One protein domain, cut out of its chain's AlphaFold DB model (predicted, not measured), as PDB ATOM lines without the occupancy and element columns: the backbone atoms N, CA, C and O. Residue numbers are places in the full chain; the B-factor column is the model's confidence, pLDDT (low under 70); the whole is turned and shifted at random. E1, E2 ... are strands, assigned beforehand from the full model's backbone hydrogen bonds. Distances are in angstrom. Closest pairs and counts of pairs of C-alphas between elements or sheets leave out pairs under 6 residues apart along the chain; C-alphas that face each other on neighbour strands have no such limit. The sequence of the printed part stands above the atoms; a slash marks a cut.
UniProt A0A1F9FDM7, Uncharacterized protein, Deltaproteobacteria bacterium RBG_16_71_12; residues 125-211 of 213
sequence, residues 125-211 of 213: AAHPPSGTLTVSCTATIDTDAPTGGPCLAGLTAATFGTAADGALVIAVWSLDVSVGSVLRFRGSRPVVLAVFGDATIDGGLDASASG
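What this domain is: This is residues 125 to 211 of the 213 residues of an uncharacterized protein of Deltaproteobacteria bacterium RBG_16_71_12 (UniProt A0A1F9FDM7). The chain is wound in stacked turns round a triangle, a short solenoid whose three sides are small sheets of three strands each. E1 and E2 lie in one turn, E4, E5 and E6 in the next, and E7, E8 and E9 in the last; the stretch from 143 to 159 folds over the E1 and E2 end of the stack, and E3 is added beside E4 as a hairpin. The printed part has 87 residues, with no named helix and nine named strands, E1 to E9 in order along the chain; the class is all strand, though under half of the residues, 36 of 87, are in named strands. The sheets E1 E5 E8 and E2 E6 E9 are parallel, and E3 E4 E7 is mixed. The whole is compact, with a radius of gyration of the C-alphas of 11.8 A and spans of 34 by 28 by 18 A.

Where its parts are: E1 covers residues 132 to 135, from C-alpha 132 at (264.667, 215.272, 80.805), and E2 residues 139 to 142. After a long stretch with no named element comes E3, residues 160 to 162. E4, residues 168 to 172, begins with C-alpha 168 at (264.699, 197.795, 82.840) and is 13.1 A long. E5 covers residues 174 to 177 and is 10.2 A long; E6, residues 182 to 186, is 12.7 A long. E7, residues 191 to 195, is 12.9 A long. E8 covers residues 199 to 201, and E9, residues 204 to 206, ends with C-alpha 206 at (269.661, 204.404, 95.742).

How they stand to each other: E1 and E5 are parallel at 7 degrees, with N 135 and O 176 2.8 A apart, within hydrogen-bond range. E5 and E8 are parallel at 2 degrees, with N 200 and O 175 at 2.8 A. E2 and E6 are parallel at 19 degrees, with N 141 and O 184 at 2.9 A. E6 and E9 are parallel at 9 degrees, with N 206 and O 183 at 2.8 A. E4 and E7 are parallel at 13 degrees, with N 170 and O 192 at 2.8 A. E3 and E4 form an antiparallel hairpin at 138 degrees, with N 161 and O 169 at 2.8 A. E8 runs on into E9 across a break of 2 residues, at 94 degrees. Residues 134 to 135 of E1 also pair with residues 152 to 153, antiparallel. Among the strands that are apart are E1 and E8, E2 and E9, and E3 and E7.

The domain as a whole: The C-alphas farthest apart in the domain, those of Ala 164 and Gly 180, are 34.1 A apart. The printed part has no cut. The link from E2 to E3, 17 residues, is long; the other links are tight. The mean pLDDT of the printed part is 89.6, and residues 208 to 211 are under 70.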
ATOM      1  N   ALA A 125     270.794 202.610  69.996       83.50
ATOM      2  CA  ALA A 125     269.878 202.808  68.873       83.50
ATOM      3  C   ALA A 125     268.541 202.081  69.092       83.50
ATOM      4  O   ALA A 125     267.495 202.554  68.643       83.50
ATOM      5  N   ALA A 126     268.561 200.956  69.812       86.44
ATOM      6  CA  ALA A 126     267.355 200.239  70.220       86.44
ATOM      7  C   ALA A 126     266.607 200.929  71.378       86.44
ATOM      8  O   ALA A 126     265.421 200.664  71.580       86.44
ATOM      9  N   HIS A 127     267.277 201.825  72.110       88.50
ATOM     10  CA  HIS A 127     266.746 202.524  73.284       88.50
ATOM     11  C   HIS A 127     266.908 204.045  73.136       88.50
ATOM     12  O   HIS A 127     267.724 204.646  73.837       88.50
ATOM     13  N   PRO A 128     266.150 204.681  72.224       87.75
ATOM     14  CA  PRO A 128     266.285 206.109  71.978       87.75
ATOM     15  C   PRO A 128     265.936 206.919  73.239       87.75
ATOM     16  O   PRO A 128     264.905 206.651  73.866       87.75
ATOM     17  N   PRO A 129     266.754 207.918  73.613       89.88
ATOM     18  CA  PRO A 129     266.501 208.736  74.790       89.88
ATOM     19  C   PRO A 129     265.239 209.582  74.646       89.88
ATOM     20  O   PRO A 129     264.886 210.054  73.562       89.88
ATOM     21  N   SER A 130     264.584 209.843  75.777       87.56
ATOM     22  CA  SER A 130     263.415 210.719  75.838       87.56
ATOM     23  C   SER A 130     263.556 211.792  76.916       87.56
ATOM     24  O   SER A 130     263.783 211.466  78.077       87.56
ATOM     25  N   GLY A 131     263.353 213.055  76.527       88.81
ATOM     26  CA  GLY A 131     263.190 214.195  77.436       88.81
ATOM     27  C   GLY A 131     264.242 214.331  78.546       88.81
ATOM     28  O   GLY A 131     265.351 213.811  78.457       88.81
ATOM     29  N   THR A 132     263.857 215.044  79.602       92.75
ATOM     30  CA  THR A 132     264.667 215.272  80.805       92.75
ATOM     31  C   THR A 132     263.982 214.627  81.999       92.75
ATOM     32  O   THR A 132     262.823 214.938  82.269       92.75
ATOM     33  N   LEU A 133     264.685 213.760  82.722       95.06
ATOM     34  CA  LEU A 133     264.212 213.192  83.980       95.06
ATOM     35  C   LEU A 133     264.600 214.106  85.140       95.06
ATOM     36  O   LEU A 133     265.777 214.198  85.471       95.06
ATOM     37  N   THR A 134     263.610 214.717  85.789       96.06
ATOM     38  CA  THR A 134     263.823 215.535  86.994       96.06
ATOM     39  C   THR A 134     263.282 214.828  88.230       96.06
ATOM     40  O   THR A 134     262.126 214.390  88.240       96.06
ATOM     41  N   VAL A 135     264.093 214.761  89.285       96.94
ATOM     42  CA  VAL A 135     263.779 214.149  90.580       96.94
ATOM     43  C   VAL A 135     263.794 215.226  91.664       96.94
ATOM     44  O   VAL A 135     264.855 215.645  92.117       96.94
ATOM     45  N   SER A 136     262.609 215.654  92.108       96.50
ATOM     46  CA  SER A 136     262.446 216.776  93.055       96.50
ATOM     47  C   SER A 136     262.145 216.369  94.501       96.50
ATOM     48  O   SER A 136     262.017 217.218  95.385       96.50
ATOM     49  N   CYS A 137     261.968 215.073  94.755       95.44
ATOM     50  CA  CYS A 137     261.822 214.526  96.096       95.44
ATOM     51  C   CYS A 137     262.234 213.047  96.120       95.44
ATOM     52  O   CYS A 137     262.591 212.474  95.090       95.44
ATOM     53  N   THR A 138     262.172 212.396  97.287       94.12
ATOM     54  CA  THR A 138     262.371 210.940  97.355       94.12
ATOM     55  C   THR A 138     261.290 210.216  96.551       94.12
ATOM     56  O   THR A 138     260.121 210.209  96.939       94.12
ATOM     57  N   ALA A 139     261.690 209.576  95.457       92.62
ATOM     58  CA  ALA A 139     260.818 208.822  94.570       92.62
ATOM     59  C   ALA A 139     261.315 207.383  94.423       92.62
ATOM     60  O   ALA A 139     262.473 207.067  94.685       92.62
ATOM     61  N   THR A 140     260.419 206.482  94.036       91.81
ATOM     62  CA  THR A 140     260.751 205.076  93.817       91.81
ATOM     63  C   THR A 140     260.211 204.639  92.471       91.81
ATOM     64  O   THR A 140     259.026 204.825  92.203       91.81
ATOM     65  N   ILE A 141     261.082 204.058  91.651       91.69
ATOM     66  CA  ILE A 141     260.714 203.370  90.418       91.69
ATOM     67  C   ILE A 141     260.670 201.874  90.721       91.69
ATOM     68  O   ILE A 141     261.656 201.298  91.188       91.69
ATOM     69  N   ASP A 142     259.511 201.267  90.471       91.19
ATOM     70  CA  ASP A 142     259.344 199.817  90.468       91.19
ATOM     71  C   ASP A 142     259.888 199.265  89.139       91.19
ATOM     72  O   ASP A 142     259.441 199.669  88.068       91.19
ATOM     73  N   THR A 143     260.887 198.388  89.178       90.88
ATOM     74  CA  THR A 143     261.542 197.852  87.983       90.88
ATOM     75  C   THR A 143     260.660 196.854  87.233       90.88
ATOM     76  O   THR A 143     260.840 196.652  86.031       90.88
ATOM     77  N   ASP A 144     259.702 196.231  87.922       90.44
ATOM     78  CA  ASP A 144     258.753 195.269  87.356       90.44
ATOM     79  C   ASP A 144     257.537 195.980  86.746       90.44
ATOM     80  O   ASP A 144     256.975 195.521  85.750       90.44
ATOM     81  N   ALA A 145     257.168 197.133  87.306       90.19
ATOM     82  CA  ALA A 145     256.083 197.983  86.830       90.19
ATOM     83  C   ALA A 145     256.488 199.471  86.852       90.19
ATOM     84  O   ALA A 145     255.986 200.233  87.684       90.19
ATOM     85  N   PRO A 146     257.376 199.916  85.941       87.81
ATOM     86  CA  PRO A 146     257.906 201.272  85.970       87.81
ATOM     87  C   PRO A 146     256.806 202.293  85.714       87.81
ATOM     88  O   PRO A 146     256.201 202.360  84.642       87.81
ATOM     89  N   THR A 147     256.559 203.118  86.723       85.25
ATOM     90  CA  THR A 147     255.626 204.238  86.647       85.25
ATOM     91  C   THR A 147     256.291 205.505  87.146       85.25
ATOM     92  O   THR A 147     257.087 205.471  88.084       85.25
ATOM     93  N   GLY A 148     255.916 206.639  86.555       77.62
ATOM     94  CA  GLY A 148     256.256 207.941  87.114       77.62
ATOM     95  C   GLY A 148     255.596 208.159  88.479       77.62
ATOM     96  O   GLY A 148     254.498 207.672  88.747       77.62
ATOM     97  N   GLY A 149     256.281 208.904  89.341       83.06
ATOM     98  CA  GLY A 149     255.770 209.382  90.623       83.06
ATOM     99  C   GLY A 149     255.512 210.891  90.591       83.06
ATOM    100  O   GLY A 149     255.939 211.568  89.659       83.06
ATOM    101  N   PRO A 150     254.871 211.460  91.625       85.81
ATOM    102  CA  PRO A 150     254.538 212.889  91.669       85.81
ATOM    103  C   PRO A 150     255.763 213.819  91.647       85.81
ATOM    104  O   PRO A 150     255.620 214.995  91.329       85.81
ATOM    105  N   CYS A 151     256.949 213.298  91.976       91.75
ATOM    106  CA  CYS A 151     258.218 214.032  91.965       91.75
ATOM    107  C   CYS A 151     259.152 213.626  90.817       91.75
ATOM    108  O   CYS A 151     260.309 214.036  90.818       91.75
ATOM    109  N   LEU A 152     258.679 212.785  89.890       93.25
ATOM    110  CA  LEU A 152     259.426 212.361  88.710       93.25
ATOM    111  C   LEU A 152     258.812 213.032  87.485       93.25
ATOM    112  O   LEU A 152     257.763 212.604  87.000       93.25
ATOM    113  N   ALA A 153     259.449 214.092  86.998       92.88
ATOM    114  CA  ALA A 153     259.026 214.760  85.773       92.88
ATOM    115  C   ALA A 153     259.756 214.178  84.556       92.88
ATOM    116  O   ALA A 153     260.868 213.672  84.671       92.88
ATOM    117  N   GLY A 154     259.100 214.235  83.394       87.56
ATOM    118  CA  GLY A 154     259.672 213.820  82.109       87.56
ATOM    119  C   GLY A 154     259.664 212.319  81.817       87.56
ATOM    120  O   GLY A 154     259.944 211.934  80.686       87.56
ATOM    121  N   LEU A 155     259.253 211.475  82.771       88.88
ATOM    122  CA  LEU A 155     259.004 210.057  82.503       88.88
ATOM    123  C   LEU A 155     257.728 209.882  81.680       88.88
ATOM    124  O   LEU A 155     256.631 210.268  82.090       88.88
ATOM    125  N   THR A 156     257.870 209.236  80.533       87.12
ATOM    126  CA  THR A 156     256.768 208.792  79.681       87.12
ATOM    127  C   THR A 156     256.911 207.301  79.399       87.12
ATOM    128  O   THR A 156     257.939 206.699  79.695       87.12
ATOM    129  N   ALA A 157     255.902 206.683  78.781       82.94
ATOM    130  CA  ALA A 157     256.017 205.288  78.352       82.94
ATOM    131  C   ALA A 157     257.196 205.056  77.385       82.94
ATOM    132  O   ALA A 157     257.735 203.959  77.356       82.94
ATOM    133  N   ALA A 158     257.611 206.080  76.627       84.31
ATOM    134  CA  ALA A 158     258.746 205.998  75.706       84.31
ATOM    135  C   ALA A 158     260.108 206.012  76.418       84.31
ATOM    136  O   ALA A 158     261.103 205.611  75.830       84.31
ATOM    137  N   THR A 159     260.150 206.459  77.674       89.44
ATOM    138  CA  THR A 159     261.376 206.521  78.475       89.44
ATOM    139  C   THR A 159     261.835 205.143  78.940       89.44
ATOM    140  O   THR A 159     263.014 204.949  79.232       89.44
ATOM    141  N   PHE A 160     260.904 204.191  79.020       91.75
ATOM    142  CA  PHE A 160     261.157 202.853  79.532       91.75
ATOM    143  C   PHE A 160     261.321 201.855  78.391       91.75
ATOM    144  O   PHE A 160     260.445 201.698  77.541       91.75
ATOM    145  N   GLY A 161     262.429 201.129  78.421       91.56
ATOM    146  CA  GLY A 161     262.725 200.006  77.550       91.56
ATOM    147  C   GLY A 161     263.008 198.739  78.345       91.56
ATOM    148  O   GLY A 161     262.996 198.713  79.577       91.56
ATOM    149  N   THR A 162     263.234 197.644  77.634       92.19
ATOM    150  CA  THR A 162     263.645 196.375  78.233       92.19
ATOM    151  C   THR A 162     264.766 195.799  77.394       92.19
ATOM    152  O   THR A 162     264.563 195.547  76.207       92.19
ATOM    153  N   ALA A 163     265.927 195.606  78.015       89.12
ATOM    154  CA  ALA A 163     267.074 194.991  77.367       89.12
ATOM    155  C   ALA A 163     266.840 193.485  77.149       89.12
ATOM    156  O   ALA A 163     265.896 192.894  77.684       89.12
ATOM    157  N   ALA A 164     267.692 192.860  76.332       85.50
ATOM    158  CA  ALA A 164     267.547 191.458  75.932       85.50
ATOM    159  C   ALA A 164     267.652 190.472  77.112       85.50
ATOM    160  O   ALA A 164     267.033 189.409  77.087       85.50
ATOM    161  N   ASP A 165     268.394 190.844  78.151       85.00
ATOM    162  CA  ASP A 165     268.564 190.112  79.409       85.00
ATOM    163  C   ASP A 165     267.407 190.326  80.408       85.00
ATOM    164  O   ASP A 165     267.363 189.705  81.469       85.00
ATOM    165  N   GLY A 166     266.445 191.189  80.069       87.25
ATOM    166  CA  GLY A 166     265.322 191.544  80.924       87.25
ATOM    167  C   GLY A 166     265.567 192.752  81.829       87.25
ATOM    168  O   GLY A 166     264.657 193.092  82.590       87.25
ATOM    169  N   ALA A 167     266.700 193.453  81.747       89.88
ATOM    170  CA  ALA A 167     266.908 194.691  82.498       89.88
ATOM    171  C   ALA A 167     265.877 195.767  82.121       89.88
ATOM    172  O   ALA A 167     265.459 195.877  80.964       89.88
ATOM    173  N   LEU A 168     265.438 196.562  83.097       92.06
ATOM    174  CA  LEU A 168     264.699 197.795  82.840       92.06
ATOM    175  C   LEU A 168     265.686 198.850  82.337       92.06
ATOM    176  O   LEU A 168     266.616 199.209  83.053       92.06
ATOM    177  N   VAL A 169     265.446 199.389  81.147       93.56
ATOM    178  CA  VAL A 169     266.236 200.496  80.598       93.56
ATOM    179  C   VAL A 169     265.452 201.791  80.759       93.56
ATOM    180  O   VAL A 169     264.286 201.860  80.380       93.56
ATOM    181  N   ILE A 170     266.086 202.819  81.311       93.50
ATOM    182  CA  ILE A 170     265.563 204.183  81.394       93.50
ATOM    183  C   ILE A 170     266.489 205.051  80.546       93.50
ATOM    184  O   ILE A 170     267.618 205.308  80.957       93.50
ATOM    185  N   ALA A 171     266.033 205.466  79.364       93.38
ATOM    186  CA  ALA A 171     266.832 206.244  78.417       93.38
ATOM    187  C   ALA A 171     266.340 207.698  78.352       93.38
ATOM    188  O   ALA A 171     265.200 207.970  77.960       93.38
ATOM    189  N   VAL A 172     267.196 208.648  78.727       94.38
ATOM    190  CA  VAL A 172     266.862 210.081  78.808       94.38
ATOM    191  C   VAL A 172     267.955 210.943  78.188       94.38
ATOM    192  O   VAL A 172     269.116 210.539  78.133       94.38
ATOM    193  N   TRP A 173     267.594 212.137  77.713       93.62
ATOM    194  CA  TRP A 173     268.598 213.101  77.260       93.62
ATOM    195  C   TRP A 173     269.345 213.689  78.441       93.62
ATOM    196  O   TRP A 173     270.567 213.713  78.432       93.62
ATOM    197  N   SER A 174     268.613 214.100  79.470       94.69
ATOM    198  CA  SER A 174     269.211 214.710  80.652       94.69
ATOM    199  C   SER A 174     268.622 214.123  81.925       94.69
ATOM    200  O   SER A 174     267.445 213.747  81.960       94.69
ATOM    201  N   LEU A 175     269.436 214.070  82.970       96.50
ATOM    202  CA  LEU A 175     269.043 213.661  84.315       96.50
ATOM    203  C   LEU A 175     269.340 214.801  85.289       96.50
ATOM    204  O   LEU A 175     270.452 215.310  85.306       96.50
ATOM    205  N   ASP A 176     268.361 215.158  86.113       97.25
ATOM    206  CA  ASP A 176     268.496 216.137  87.190       97.25
ATOM    207  C   ASP A 176     267.948 215.549  88.497       97.25
ATOM    208  O   ASP A 176     266.749 215.274  88.619       97.25
ATOM    209  N   VAL A 177     268.821 215.322  89.477       97.19
ATOM    210  CA  VAL A 177     268.448 214.871  90.823       97.19
ATOM    211  C   VAL A 177     268.732 215.989  91.811       97.19
ATOM    212  O   VAL A 177     269.869 216.167  92.240       97.19
ATOM    213  N   SER A 178     267.682 216.704  92.214       97.31
ATOM    214  CA  SER A 178     267.815 217.892  93.053       97.31
ATOM    215  C   SER A 178     268.308 217.563  94.466       97.31
ATOM    216  O   SER A 178     268.016 216.495  95.018       97.31
ATOM    217  N   VAL A 179     268.968 218.532  95.102       96.94
ATOM    218  CA  VAL A 179     269.449 218.432  96.489       96.94
ATOM    219  C   VAL A 179     268.372 217.913  97.455       96.94
ATOM    220  O   VAL A 179     267.209 218.321  97.421       96.94
ATOM    221  N   GLY A 180     268.749 216.973  98.325       94.06
ATOM    222  CA  GLY A 180     267.837 216.357  99.301       94.06
ATOM    223  C   GLY A 180     266.818 215.367  98.715       94.06
ATOM    224  O   GLY A 180     266.033 214.783  99.469       94.06
ATOM    225  N   SER A 181     266.830 215.141  97.400       96.44
ATOM    226  CA  SER A 181     266.014 214.125  96.729       96.44
ATOM    227  C   SER A 181     266.751 212.793  96.651       96.44
ATOM    228  O   SER A 181     267.977 212.749  96.678       96.44
ATOM    229  N   VAL A 182     266.005 211.691  96.552       94.50
ATOM    230  CA  VAL A 182     266.591 210.358  96.351       94.50
ATOM    231  C   VAL A 182     265.778 209.600  95.313       94.50
ATOM    232  O   VAL A 182     264.590 209.352  95.529       94.50
ATOM    233  N   LEU A 183     266.408 209.195  94.214       94.00
ATOM    234  CA  LEU A 183     265.815 208.260  93.265       94.00
ATOM    235  C   LEU A 183     266.133 206.833  93.704       94.00
ATOM    236  O   LEU A 183     267.289 206.416  93.679       94.00
ATOM    237  N   ARG A 184     265.107 206.088  94.114       92.56
ATOM    238  CA  ARG A 184     265.236 204.683  94.506       92.56
ATOM    239  C   ARG A 184     264.750 203.748  93.412       92.56
ATOM    240  O   ARG A 184     263.726 204.019  92.783       92.56
ATOM    241  N   PHE A 185     265.393 202.595  93.304       91.50
ATOM    242  CA  PHE A 185     264.935 201.493  92.463       91.50
ATOM    243  C   PHE A 185     264.530 200.300  93.329       91.50
ATOM    244  O   PHE A 185     265.238 199.923  94.266       91.50
ATOM    245  N   ARG A 186     263.364 199.718  93.043       90.50
ATOM    246  CA  ARG A 186     262.842 198.525  93.724       90.50
ATOM    247  C   ARG A 186     262.289 197.540  92.712       90.50
ATOM    248  O   ARG A 186     261.682 197.975  91.753       90.50
ATOM    249  N   GLY A 187     262.412 196.248  92.979       87.75
ATOM    250  CA  GLY A 187     261.829 195.195  92.145       87.75
ATOM    251  C   GLY A 187     262.852 194.131  91.771       87.75
ATOM    252  O   GLY A 187     263.961 194.110  92.308       87.75
ATOM    253  N   SER A 188     262.441 193.201  90.917       87.44
ATOM    254  CA  SER A 188     263.207 191.990  90.606       87.44
ATOM    255  C   SER A 188     264.162 192.126  89.420       87.44
ATOM    256  O   SER A 188     265.006 191.255  89.208       87.44
ATOM    257  N   ARG A 189     264.045 193.207  88.644       87.69
ATOM    258  CA  ARG A 189     264.793 193.398  87.398       87.69
ATOM    259  C   ARG A 189     265.991 194.322  87.624       87.69
ATOM    260  O   ARG A 189     265.844 195.340  88.302       87.69
ATOM    261  N   PRO A 190     267.164 194.019  87.038       88.88
ATOM    262  CA  PRO A 190     268.267 194.970  87.020       88.88
ATOM    263  C   PRO A 190     267.835 196.247  86.290       88.88
ATOM    264  O   PRO A 190     266.954 196.209  85.428       88.88
ATOM    265  N   VAL A 191     268.434 197.380  86.648       89.69
ATOM    266  CA  VAL A 191     268.109 198.679  86.052       89.69
ATOM    267  C   VAL A 191     269.334 199.272  85.375       89.69
ATOM    268  O   VAL A 191     270.426 199.271  85.940       89.69
ATOM    269  N   VAL A 192     269.133 199.808  84.176       91.44
ATOM    270  CA  VAL A 192     270.111 200.618  83.458       91.44
ATOM    271  C   VAL A 192     269.524 202.006  83.258       91.44
ATOM    272  O   VAL A 192     268.483 202.161  82.623       91.44
ATOM    273  N   LEU A 193     270.189 203.019  83.807       92.12
ATOM    274  CA  LEU A 193     269.859 204.422  83.581       92.12
ATOM    275  C   LEU A 193     270.857 204.991  82.571       92.12
ATOM    276  O   LEU A 193     272.013 205.227  82.908       92.12
ATOM    277  N   ALA A 194     270.411 205.168  81.330       92.06
ATOM    278  CA  ALA A 194     271.211 205.703  80.237       92.06
ATOM    279  C   ALA A 194     270.889 207.188  80.034       92.06
ATOM    280  O   ALA A 194     269.764 207.544  79.673       92.06
ATOM    281  N   VAL A 195     271.884 208.046  80.261       93.75
ATOM    282  CA  VAL A 195     271.791 209.495  80.042       93.75
ATOM    283  C   VAL A 195     272.675 209.855  78.853       93.75
ATOM    284  O   VAL A 195     273.854 209.514  78.838       93.75
ATOM    285  N   PHE A 196     272.084 210.477  77.833       90.62
ATOM    286  CA  PHE A 196     272.746 210.737  76.547       90.62
ATOM    287  C   PHE A 196     273.394 212.122  76.460       90.62
ATOM    288  O   PHE A 196     274.231 212.354  75.594       90.62
ATOM    289  N   GLY A 197     273.011 213.027  77.352       90.75
ATOM    290  CA  GLY A 197     273.620 214.332  77.563       90.75
ATOM    291  C   GLY A 197     273.969 214.507  79.035       90.75
ATOM    292  O   GLY A 197     274.528 213.606  79.660       90.75
ATOM    293  N   ASP A 198     273.620 215.662  79.593       91.81
ATOM    294  CA  ASP A 198     274.048 216.035  80.939       91.81
ATOM    295  C   ASP A 198     273.306 215.274  82.045       91.81
ATOM    296  O   ASP A 198     272.077 215.129  82.034       91.81
ATOM    297  N   ALA A 199     274.068 214.826  83.041       95.56
ATOM    298  CA  ALA A 199     273.561 214.226  84.267       95.56
ATOM    299  C   ALA A 199     274.026 215.046  85.479       95.56
ATOM    300  O   ALA A 199     275.189 214.970  85.872       95.56
ATOM    301  N   THR A 200     273.106 215.788  86.091       96.31
ATOM    302  CA  THR A 200     273.320 216.530  87.339       96.31
ATOM    303  C   THR A 200     272.731 215.735  88.499       96.31
ATOM    304  O   THR A 200     271.537 215.426  88.516       96.31
ATOM    305  N   ILE A 201     273.564 215.355  89.469       96.31
ATOM    306  CA  ILE A 201     273.153 214.525  90.608       96.31
ATOM    307  C   ILE A 201     273.606 215.197  91.908       96.31
ATOM    308  O   ILE A 201     274.662 214.875  92.445       96.31
ATOM    309  N   ASP A 202     272.775 216.100  92.427       96.38
ATOM    310  CA  ASP A 202     273.004 216.792  93.708       96.38
ATOM    311  C   ASP A 202     272.356 216.058  94.896       96.38
ATOM    312  O   ASP A 202     272.662 216.302  96.067       96.38
ATOM    313  N   GLY A 203     271.388 215.187  94.606       94.88
ATOM    314  CA  GLY A 203     270.741 214.301  95.568       94.88
ATOM    315  C   GLY A 203     271.381 212.911  95.632       94.88
ATOM    316  O   GLY A 203     272.579 212.726  95.448       94.88
ATOM    317  N   GLY A 204     270.560 211.902  95.924       94.25
ATOM    318  CA  GLY A 204     270.981 210.504  96.006       94.25
ATOM    319  C   GLY A 204     270.408 209.627  94.895       94.25
ATOM    320  O   GLY A 204     269.239 209.749  94.525       94.25
ATOM    321  N   LEU A 205     271.205 208.664  94.437       93.44
ATOM    322  CA  LEU A 205     270.729 207.477  93.727       93.44
ATOM    323  C   LEU A 205     270.841 206.273  94.664       93.44
ATOM    324  O   LEU A 205     271.908 205.983  95.199       93.44
ATOM    325  N   ASP A 206     269.733 205.575  94.874       90.56
ATOM    326  CA  ASP A 206     269.661 204.404  95.742       90.56
ATOM    327  C   ASP A 206     269.321 203.174  94.897       90.56
ATOM    328  O   ASP A 206     268.156 202.857  94.629       90.56
ATOM    329  N   ALA A 207     270.385 202.503  94.462       80.38
ATOM    330  CA  ALA A 207     270.346 201.203  93.804       80.38
ATOM    331  C   ALA A 207     270.639 200.062  94.792       80.38
ATOM    332  O   ALA A 207     271.007 198.964  94.371       80.38
ATOM    333  N   SER A 208     270.509 200.298  96.107       69.94
ATOM    334  CA  SER A 208     270.601 199.212  97.077       69.94
ATOM    335  C   SER A 208     269.433 198.271  96.803       69.94
ATOM    336  O   SER A 208     268.271 198.612  97.017       69.94
ATOM    337  N   ALA A 209     269.739 197.127  96.191       54.59
ATOM    338  CA  ALA A 209     268.769 196.160  95.710       54.59
ATOM    339  C   ALA A 209     267.819 195.762  96.846       54.59
ATOM    340  O   ALA A 209     268.077 194.851  97.624       54.59
ATOM    341  N   SER A 210     266.685 196.447  96.934       56.06
ATOM    342  CA  SER A 210     265.556 196.034  97.759       56.06
ATOM    343  C   SER A 210     264.626 195.165  96.924       56.06
ATOM    344  O   SER A 210     263.401 195.286  97.006       56.06
ATOM    345  N   GLY A 211     265.238 194.307  96.097       49.66
ATOM    346  CA  GLY A 211     264.552 193.207  95.454       49.66
ATOM    347  C   GLY A 211     263.800 192.454  96.536       49.66
ATOM    348  O   GLY A 211     264.361 192.125  97.584       49.66
TER     349      GLY A 211